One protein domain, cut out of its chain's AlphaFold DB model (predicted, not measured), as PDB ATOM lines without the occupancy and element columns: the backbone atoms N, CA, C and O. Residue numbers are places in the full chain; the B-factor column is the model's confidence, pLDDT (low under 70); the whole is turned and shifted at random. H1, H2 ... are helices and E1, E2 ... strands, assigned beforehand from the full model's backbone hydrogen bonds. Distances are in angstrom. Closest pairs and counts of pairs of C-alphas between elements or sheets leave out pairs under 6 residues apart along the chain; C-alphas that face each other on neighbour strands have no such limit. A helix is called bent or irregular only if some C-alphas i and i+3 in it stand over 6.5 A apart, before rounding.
ATOM      1  N   VAL A  10      -7.562  32.602  40.528       91.81
ATOM      2  CA  VAL A  10      -8.884  32.197  40.048       91.81
ATOM      3  C   VAL A  10      -9.758  33.404  39.806       91.81
ATOM      4  O   VAL A  10      -9.762  34.356  40.586       91.81
ATOM      5  N   ALA A  11     -10.543  33.318  38.743       91.94
ATOM      6  CA  ALA A  11     -11.547  34.290  38.377       91.94
ATOM      7  C   ALA A  11     -12.938  33.701  38.629       91.94
ATOM      8  O   ALA A  11     -13.258  32.602  38.182       91.94
ATOM      9  N   HIS A  12     -13.762  34.442  39.358       92.56
ATOM     10  CA  HIS A  12     -15.152  34.119  39.621       92.56
ATOM     11  C   HIS A  12     -16.036  34.983  38.722       92.56
ATOM     12  O   HIS A  12     -16.161  36.197  38.929       92.56
ATOM     13  N   PHE A  13     -16.640  34.338  37.729       94.56
ATOM     14  CA  PHE A  13     -17.570  34.946  36.788       94.56
ATOM     15  C   PHE A  13     -19.013  34.760  37.262       94.56
ATOM     16  O   PHE A  13     -19.346  33.742  37.861       94.56
ATOM     17  N   ILE A  14     -19.869  35.745  36.994       95.00
ATOM     18  CA  ILE A  14     -21.308  35.683  37.271       95.00
ATOM     19  C   ILE A  14     -22.069  35.799  35.946       95.00
ATOM     20  O   ILE A  14     -21.698  36.647  35.126       95.00
ATOM     21  N   PRO A  15     -23.111  34.979  35.717       96.62
ATOM     22  CA  PRO A  15     -23.940  35.089  34.521       96.62
ATOM     23  C   PRO A  15     -24.563  36.480  34.415       96.62
ATOM     24  O   PRO A  15     -24.955  37.089  35.414       96.62
ATOM     25  N   THR A  16     -24.658  36.999  33.196       96.38
ATOM     26  CA  THR A  16     -25.408  38.233  32.957       96.38
ATOM     27  C   THR A  16     -26.908  38.009  33.126       96.38
ATOM     28  O   THR A  16     -27.397  36.879  33.135       96.38
ATOM     29  N   VAL A  17     -27.660  39.106  33.229       96.69
ATOM     30  CA  VAL A  17     -29.130  39.058  33.242       96.69
ATOM     31  C   VAL A  17     -29.666  38.368  31.984       96.69
ATOM     32  O   VAL A  17     -30.571  37.549  32.083       96.69
ATOM     33  N   GLU A  18     -29.067  38.637  30.823       96.25
ATOM     34  CA  GLU A  18     -29.434  37.994  29.557       96.25
ATOM     35  C   GLU A  18     -29.180  36.478  29.596       96.25
ATOM     36  O   GLU A  18     -30.037  35.693  29.207       96.25
ATOM     37  N   THR A  19     -28.033  36.050  30.129       96.75
ATOM     38  CA  THR A  19     -27.712  34.629  30.321       96.75
ATOM     39  C   THR A  19     -28.697  33.944  31.261       96.75
ATOM     40  O   THR A  19     -29.169  32.855  30.952       96.75
ATOM     41  N   LEU A  20     -29.062  34.590  32.373       96.81
ATOM     42  CA  LEU A  20     -30.077  34.065  33.289       96.81
ATOM     43  C   LEU A  20     -31.439  33.911  32.601       96.81
ATOM     44  O   LEU A  20     -32.114  32.911  32.828       96.81
ATOM     45  N   GLN A  21     -31.827  34.866  31.751       97.12
ATOM     46  CA  GLN A  21     -33.058  34.787  30.959       97.12
ATOM     47  C   GLN A  21     -33.010  33.640  29.945       97.12
ATOM     48  O   GLN A  21     -33.957  32.864  29.887       97.12
ATOM     49  N   LYS A  22     -31.902  33.476  29.209       96.12
ATOM     50  CA  LYS A  22     -31.714  32.342  28.288       96.12
ATOM     51  C   LYS A  22     -31.854  31.011  29.022       96.12
ATOM     52  O   LYS A  22     -32.688  30.202  28.645       96.12
ATOM     53  N   THR A  23     -31.142  30.829  30.136       95.00
ATOM     54  CA  THR A  23     -31.240  29.607  30.951       95.00
ATOM     55  C   THR A  23     -32.662  29.349  31.460       95.00
ATOM     56  O   THR A  23     -33.082  28.198  31.572       95.00
ATOM     57  N   LEU A  24     -33.413  30.404  31.785       96.50
ATOM     58  CA  LEU A  24     -34.802  30.278  32.217       96.50
ATOM     59  C   LEU A  24     -35.712  29.845  31.058       96.50
ATOM     60  O   LEU A  24     -36.477  28.899  31.235       96.50
ATOM     61  N   ASN A  25     -35.563  30.443  29.875       96.38
ATOM     62  CA  ASN A  25     -36.292  30.046  28.666       96.38
ATOM     63  C   ASN A  25     -35.982  28.596  28.268       96.38
ATOM     64  O   ASN A  25     -36.894  27.823  27.988       96.38
ATOM     65  N   ASP A  26     -34.708  28.195  28.308       95.44
ATOM     66  CA  ASP A  26     -34.286  26.824  28.002       95.44
ATOM     67  C   ASP A  26     -35.004  25.816  28.913       95.44
ATOM     68  O   ASP A  26     -35.520  24.792  28.458       95.44
ATOM     69  N   LYS A  27     -35.108  26.150  30.206       95.06
ATOM     70  CA  LYS A  27     -35.816  25.344  31.202       95.06
ATOM     71  C   LYS A  27     -37.323  25.278  30.941       95.06
ATOM     72  O   LYS A  27     -37.906  24.212  31.132       95.06
ATOM     73  N   GLU A  28     -37.951  26.381  30.538       96.31
ATOM     74  CA  GLU A  28     -39.381  26.423  30.189       96.31
ATOM     75  C   GLU A  28     -39.693  25.599  28.934       96.31
ATOM     76  O   GLU A  28     -40.707  24.905  28.883       96.31
ATOM     77  N   GLU A  29     -38.788  25.604  27.958       95.25
ATOM     78  CA  GLU A  29     -38.886  24.811  26.730       95.25
ATOM     79  C   GLU A  29     -38.449  23.343  26.917       95.25
ATOM     80  O   GLU A  29     -38.561  22.535  25.995       95.25
ATOM     81  N   GLY A  30     -37.973  22.970  28.112       94.06
ATOM     82  CA  GLY A  30     -37.571  21.601  28.446       94.06
ATOM     83  C   GLY A  30     -36.273  21.145  27.772       94.06
ATOM     84  O   GLY A  30     -36.059  19.944  27.603       94.06
ATOM     85  N   ARG A  31     -35.406  22.084  27.389       93.44
ATOM     86  CA  ARG A  31     -34.117  21.829  26.735       93.44
ATOM     87  C   ARG A  31     -32.950  22.261  27.622       93.44
ATOM     88  O   ARG A  31     -33.080  23.137  28.468       93.44
ATOM     89  N   SER A  32     -31.794  21.620  27.453       91.12
ATOM     90  CA  SER A  32     -30.619  21.884  28.302       91.12
ATOM     91  C   SER A  32     -29.951  23.226  27.997       91.12
ATOM     92  O   SER A  32     -29.417  23.861  28.901       91.12
ATOM     93  N   PHE A  33     -29.940  23.617  26.724       94.19
ATOM     94  CA  PHE A  33     -29.407  24.878  26.213       94.19
ATOM     95  C   PHE A  33     -29.957  25.124  24.800       94.19
ATOM     96  O   PHE A  33     -30.550  24.229  24.190       94.19
ATOM     97  N   GLU A  34     -29.791  26.336  24.279       94.25
ATOM     98  CA  GLU A  34     -30.093  26.685  22.887       94.25
ATOM     99  C   GLU A  34     -28.863  26.431  22.009       94.25
ATOM    100  O   GLU A  34     -27.757  26.882  22.323       94.25
ATOM    101  N   GLU A  35     -29.028  25.685  20.915       93.31
ATOM    102  CA  GLU A  35     -27.914  25.354  20.025       93.31
ATOM    103  C   GLU A  35     -27.342  26.619  19.369       93.31
ATOM    104  O   GLU A  35     -28.061  27.421  18.777       93.31
ATOM    105  N   GLY A  36     -26.027  26.812  19.491       92.81
ATOM    106  CA  GLY A  36     -25.333  27.988  18.961       92.81
ATOM    107  C   GLY A  36     -25.503  29.268  19.789       92.81
ATOM    108  O   GLY A  36     -24.861  30.272  19.475       92.81
ATOM    109  N   ALA A  37     -26.299  29.254  20.864       94.75
ATOM    110  CA  ALA A  37     -26.422  30.413  21.735       94.75
ATOM    111  C   ALA A  37     -25.149  30.655  22.556       94.75
ATOM    112  O   ALA A  37     -24.433  29.739  22.972       94.75
ATOM    113  N   VAL A  38     -24.882  31.937  22.805       96.56
ATOM    114  CA  VAL A  38     -23.765  32.398  23.629       96.56
ATOM    115  C   VAL A  38     -24.296  32.888  24.972       96.56
ATOM    116  O   VAL A  38     -25.143  33.785  25.038       96.56
ATOM    117  N   TYR A  39     -23.758  32.307  26.039       96.75
ATOM    118  CA  TYR A  39     -24.065  32.611  27.428       96.75
ATOM    119  C   TYR A  39     -22.914  33.435  28.000       96.75
ATOM    120  O   TYR A  39     -21.828  32.933  28.310       96.75
ATOM    121  N   GLU A  40     -23.142  34.739  28.088       97.19
ATOM    122  CA  GLU A  40     -22.169  35.706  28.570       97.19
ATOM    123  C   GLU A  40     -22.130  35.745  30.104       97.19
ATOM    124  O   GLU A  40     -23.157  35.780  30.790       97.19
ATOM    125  N   HIS A  41     -20.922  35.792  30.645       96.56
ATOM    126  CA  HIS A  41     -20.662  35.964  32.063       96.56
ATOM    127  C   HIS A  41     -19.691  37.123  32.272       96.56
ATOM    128  O   HIS A  41     -18.772  37.341  31.485       96.56
ATOM    129  N   THR A  42     -19.867  37.858  33.362       94.56
ATOM    130  CA  THR A  42     -19.024  39.006  33.717       94.56
ATOM    131  C   THR A  42     -18.093  38.652  34.859       94.56
ATOM    132  O   THR A  42     -18.479  37.955  35.802       94.56
ATOM    133  N   LEU A  43     -16.845  39.111  34.777       91.88
ATOM    134  CA  LEU A  43     -15.889  38.926  35.859       91.88
ATOM    135  C   LEU A  43     -16.357  39.692  37.102       91.88
ATOM    136  O   LEU A  43     -16.492  40.912  37.072       91.88
ATOM    137  N   ASN A  44     -16.571  38.981  38.210       91.00
ATOM    138  CA  ASN A  44     -17.017  39.590  39.462       91.00
ATOM    139  C   ASN A  44     -15.876  39.733  40.474       91.00
ATOM    140  O   ASN A  44     -15.737  40.766  41.132       91.00
ATOM    141  N   ARG A  45     -15.082  38.672  40.664       90.88
ATOM    142  CA  ARG A  45     -14.010  38.646  41.670       90.88
ATOM    143  C   ARG A  45     -12.835  37.815  41.203       90.88
ATOM    144  O   ARG A  45     -13.009  36.857  40.462       90.88
ATOM    145  N   GLU A  46     -11.667  38.143  41.725       91.44
ATOM    146  CA  GLU A  46     -10.458  37.356  41.539       91.44
ATOM    147  C   GLU A  46      -9.826  37.066  42.887       91.44
ATOM    148  O   GLU A  46      -9.875  37.894  43.804       91.44
ATOM    149  N   TYR A  47      -9.240  35.884  42.998       93.00
ATOM    150  CA  TYR A  47      -8.572  35.443  44.207       93.00
ATOM    151  C   TYR A  47      -7.228  34.831  43.858       93.00
ATOM    152  O   TYR A  47      -7.150  33.999  42.959       93.00
ATOM    153  N   THR A  48      -6.186  35.212  44.587       91.75
ATOM    154  CA  THR A  48      -4.995  34.372  44.690       91.75
ATOM    155  C   THR A  48      -5.286  33.249  45.675       91.75
ATOM    156  O   THR A  48      -6.136  33.386  46.567       91.75
ATOM    157  N   TRP A  49      -4.609  32.118  45.515       90.00
ATOM    158  CA  TRP A  49      -4.633  31.051  46.506       90.00
ATOM    159  C   TRP A  49      -3.244  30.841  47.086       90.00
ATOM    160  O   TRP A  49      -2.234  30.984  46.402       90.00
ATOM    161  N   THR A  50      -3.192  30.452  48.351       86.81
ATOM    162  CA  THR A  50      -1.986  29.887  48.956       86.81
ATOM    163  C   THR A  50      -2.309  28.485  49.428       86.81
ATOM    164  O   THR A  50      -3.297  28.295  50.146       86.81
ATOM    165  N   VAL A  51      -1.471  27.528  49.048       86.00
ATOM    166  CA  VAL A  51      -1.583  26.131  49.461       86.00
ATOM    167  C   VAL A  51      -0.506  25.864  50.506       86.00
ATOM    168  O   VAL A  51       0.674  26.101  50.257       86.00
ATOM    169  N   LEU A  84      -7.877  31.407  50.161       91.81
ATOM    170  CA  LEU A  84      -8.162  32.366  49.097       91.81
ATOM    171  C   LEU A  84      -8.013  33.793  49.630       91.81
ATOM    172  O   LEU A  84      -8.587  34.131  50.666       91.81
ATOM    173  N   ALA A  85      -7.273  34.634  48.914       92.12
ATOM    174  CA  ALA A  85      -7.144  36.058  49.201       92.12
ATOM    175  C   ALA A  85      -7.698  36.860  48.021       92.12
ATOM    176  O   ALA A  85      -7.320  36.641  46.873       92.12
ATOM    177  N   ARG A  86      -8.644  37.771  48.287       91.06
ATOM    178  CA  ARG A  86      -9.271  38.572  47.227       91.06
ATOM    179  C   ARG A  86      -8.245  39.537  46.638       91.06
ATOM    180  O   ARG A  86      -7.726  40.387  47.359       91.06
ATOM    181  N   ARG A  87      -8.039  39.471  45.324       87.62
ATOM    182  CA  ARG A  87      -7.234  40.445  44.583       87.62
ATOM    183  C   ARG A  87      -7.996  41.762  44.505       87.62
ATOM    184  O   ARG A  87      -9.180  41.792  44.156       87.62
ATOM    185  N   ARG A  88      -7.332  42.860  44.858       79.25
ATOM    186  CA  ARG A  88      -7.854  44.211  44.642       79.25
ATOM    187  C   ARG A  88      -7.187  44.757  43.387       79.25
ATOM    188  O   ARG A  88      -5.973  44.907  43.374       79.25
ATOM    189  N   ARG A  89      -7.969  45.048  42.347       68.12
ATOM    190  CA  ARG A  89      -7.481  45.861  41.227       68.12
ATOM    191  C   ARG A  89      -7.543  47.338  41.603       68.12
ATOM    192  O   ARG A  89      -8.380  47.731  42.421       68.12
ATOM    193  N   ALA A  90      -6.669  48.143  41.009       63.62
ATOM    194  CA  ALA A  90      -6.711  49.590  41.164       63.62
ATOM    195  C   ALA A  90      -8.082  50.130  40.713       63.62
ATOM    196  O   ALA A  90      -8.623  49.712  39.691       63.62
ATOM    197  N   ALA A  91      -8.650  51.067  41.478       55.00
ATOM    198  CA  ALA A  91     -10.026  51.555  41.322       55.00
ATOM    199  C   ALA A  91     -10.354  52.188  39.948       55.00
ATOM    200  O   ALA A  91     -11.521  52.460  39.666       55.00
ATOM    201  N   HIS A  92      -9.350  52.425  39.100       53.81
ATOM    202  CA  HIS A  92      -9.503  53.056  37.790       53.81
ATOM    203  C   HIS A  92      -9.650  52.087  36.615       53.81
ATOM    204  O   HIS A  92     -10.059  52.518  35.541       53.81
ATOM    205  N   GLU A  93      -9.447  50.787  36.820       58.25
ATOM    206  CA  GLU A  93      -9.710  49.777  35.799       58.25
ATOM    207  C   GLU A  93     -10.838  48.872  36.276       58.25
ATOM    208  O   GLU A  93     -10.635  47.923  37.031       58.25
ATOM    209  N   LYS A  94     -12.067  49.169  35.844       58.34
ATOM    210  CA  LYS A  94     -13.135  48.170  35.913       58.34
ATOM    211  C   LYS A  94     -12.837  47.141  34.825       58.34
ATOM    212  O   LYS A  94     -12.926  47.500  33.650       58.34
ATOM    213  N   PRO A  95     -12.493  45.889  35.163       62.06
ATOM    214  CA  PRO A  95     -12.291  44.888  34.136       62.06
ATOM    215  C   PRO A  95     -13.638  44.601  33.476       62.06
ATOM    216  O   PRO A  95     -14.510  43.977  34.071       62.06
ATOM    217  N   ASN A  96     -13.818  45.040  32.231       76.38
ATOM    218  CA  ASN A  96     -14.948  44.629  31.394       76.38
ATOM    219  C   ASN A  96     -14.683  43.240  30.780       76.38
ATOM    220  O   ASN A  96     -14.972  42.990  29.612       76.38
ATOM    221  N   THR A  97     -14.049  42.354  31.553       89.69
ATOM    222  CA  THR A  97     -13.713  41.004  31.116       89.69
ATOM    223  C   THR A  97     -14.988  40.176  31.084       89.69
ATOM    224  O   THR A  97     -15.694  40.049  32.091       89.69
ATOM    225  N   ARG A  98     -15.267  39.609  29.912       93.19
ATOM    226  CA  ARG A  98     -16.433  38.774  29.642       93.19
ATOM    227  C   ARG A  98     -15.979  37.366  29.290       93.19
ATOM    228  O   ARG A  98     -15.000  37.194  28.567       93.19
ATOM    229  N   LEU A  99     -16.684  36.379  29.822       95.06
ATOM    230  CA  LEU A  99     -16.532  34.975  29.477       95.06
ATOM    231  C   LEU A  99     -17.759  34.549  28.675       95.06
ATOM    232  O   LEU A  99     -18.875  34.573  29.189       95.06
ATOM    233  N   ASN A 100     -17.532  34.149  27.431       96.44
ATOM    234  CA  ASN A 100     -18.575  33.689  26.526       96.44
ATOM    235  C   ASN A 100     -18.533  32.165  26.462       96.44
ATOM    236  O   ASN A 100     -17.502  31.594  26.112       96.44
ATOM    237  N   ILE A 101     -19.643  31.523  26.817       96.12
ATOM    238  CA  ILE A 101     -19.777  30.065  26.814       96.12
ATOM    239  C   ILE A 101     -20.792  29.671  25.748       96.12
ATOM    240  O   ILE A 101     -21.898  30.207  25.720       96.12
ATOM    241  N   THR A 102     -20.424  28.712  24.905       96.38
ATOM    242  CA  THR A 102     -21.345  28.034  23.989       96.38
ATOM    243  C   THR A 102     -21.402  26.577  24.404       96.38
ATOM    244  O   THR A 102     -20.379  25.892  24.423       96.38
ATOM    245  N   TYR A 103     -22.588  26.122  24.790       94.06
ATOM    246  CA  TYR A 103     -22.791  24.739  25.189       94.06
ATOM    247  C   TYR A 103     -22.894  23.838  23.959       94.06
ATOM    248  O   TYR A 103     -23.395  24.234  22.908       94.06
ATOM    249  N   THR A 104     -22.399  22.615  24.111       92.44
ATOM    250  CA  THR A 104     -22.443  21.566  23.095       92.44
ATOM    251  C   THR A 104     -22.793  20.249  23.765       92.44
ATOM    252  O   THR A 104     -22.466  20.024  24.934       92.44
ATOM    253  N   THR A 105     -23.460  19.367  23.029       92.69
ATOM    254  CA  THR A 105     -23.657  17.989  23.470       92.69
ATOM    255  C   THR A 105     -22.303  17.282  23.490       92.69
ATOM    256  O   THR A 105     -21.594  17.351  22.480       92.69
ATOM    257  N   PRO A 106     -21.930  16.616  24.598       92.44
ATOM    258  CA  PRO A 106     -20.714  15.818  24.647       92.44
ATOM    259  C   PRO A 106     -20.731  14.735  23.571       92.44
ATOM    260  O   PRO A 106     -21.766  14.124  23.300       92.44
ATOM    261  N   THR A 107     -19.573  14.475  22.985       95.69
ATOM    262  CA  THR A 107     -19.368  13.335  22.092       95.69
ATOM    263  C   THR A 107     -19.327  12.023  22.879       95.69
ATOM    264  O   THR A 107     -19.073  12.006  24.082       95.69
ATOM    265  N   GLU A 108     -19.524  10.894  22.196       96.00
ATOM    266  CA  GLU A 108     -19.468   9.560  22.818       96.00
ATOM    267  C   GLU A 108     -18.124   9.298  23.523       96.00
ATOM    268  O   GLU A 108     -18.079   8.759  24.626       96.00
ATOM    269  N   VAL A 109     -17.015   9.744  22.925       96.62
ATOM    270  CA  VAL A 109     -15.674   9.593  23.510       96.62
ATOM    271  C   VAL A 109     -15.540  10.414  24.796       96.62
ATOM    272  O   VAL A 109     -15.033   9.911  25.799       96.62
ATOM    273  N   GLU A 110     -16.025  11.658  24.801       95.94
ATOM    274  CA  GLU A 110     -16.029  12.509  25.999       95.94
ATOM    275  C   GLU A 110     -16.928  11.924  27.094       95.94
ATOM    276  O   GLU A 110     -16.563  11.945  28.272       95.94
ATOM    277  N   LEU A 111     -18.065  11.333  26.716       95.69
ATOM    278  CA  LEU A 111     -18.971  10.658  27.640       95.69
ATOM    279  C   LEU A 111     -18.293   9.454  28.313       95.69
ATOM    280  O   LEU A 111     -18.380   9.291  29.534       95.69
ATOM    281  N   GLN A 112     -17.566   8.638  27.544       95.56
ATOM    282  CA  GLN A 112     -16.804   7.496  28.061       95.56
ATOM    283  C   GLN A 112     -15.674   7.938  28.999       95.56
ATOM    284  O   GLN A 112     -15.472   7.333  30.059       95.56
ATOM    285  N   GLN A 113     -14.965   9.018  28.660       95.62
ATOM    286  CA  GLN A 113     -13.918   9.590  29.510       95.62
ATOM    287  C   GLN A 113     -14.486  10.147  30.819       95.62
ATOM    288  O   GLN A 113     -13.955   9.861  31.895       95.62
TER     289      GLN A 113
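What this domain is: This is residues 10 to 51 and 84 to 113 of the 203 residues of the protein "RNA polymerase II-associated factor 1 homolog" of Teladorsagia circumcincta (UniProt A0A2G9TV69). A long bent strand, E2, runs through a small, strongly twisted sheet, with E1 along one side of it and the short E3 and E4 along different parts of its other side. H1 sits beside the sheet near the first residues of E2, and residues 106 to 113, with H2, stick out alone. The printed part has 72 residues, with two named helices and four named strands, which along the chain come as E1, then H1, then E2, E3 and E4, then H2; the class is mixed, helices and strands, and E2 has three antiparallel neighbours, with the pairs E1 and E2, E2 and E3, and E2 and E4. The whole is loose, with a radius of gyration of the C-alphas of 16.2 A, and flat, spanning 42 by 31 by 17 A.

Where its parts are: E1, residues 10 to 15, begins at C-alpha 10 (-8.884, 32.197, 40.048) and is 16.3 A long. H1, residues 17 to 28, measures 16.6 A. E2, residues 39 to 51, measures 32.1 A and bends by 65 degrees at residue 42. E3 is residues 84 to 86 and E4 residues 98 to 101. H2, residues 108 to 113, ends at C-alpha 113 (-13.918, 9.590, 29.510).

How they stand to each other: E1 and E2 are antiparallel at 155 degrees, with N 12 and O 45 2.8 A apart, within hydrogen-bond range. On the other side of E2, E3 is antiparallel, with N 48 and O 85 at 2.9 A, and E4 is antiparallel, with N 41 and O 99 at 2.8 A. H1 is at the sheet's level, at a height of 1.9 A; the closest C-alphas of H1 and E2, Thr 19 and Tyr 39, are 5.1 A apart. H2 is not on the sheet. In H1 and H2 every O i to N i+4 pair is within hydrogen-bond range.

The domain as a whole: The C-alphas farthest apart, of His 92 and Gln 112, are 47.2 A apart. Residues 52 to 83 are not printed, and C-alphas 51 and 84 are 9.1 A apart across the cut. The link from E3 to E4 is long. Residues 89 to 95 have pLDDT under 70.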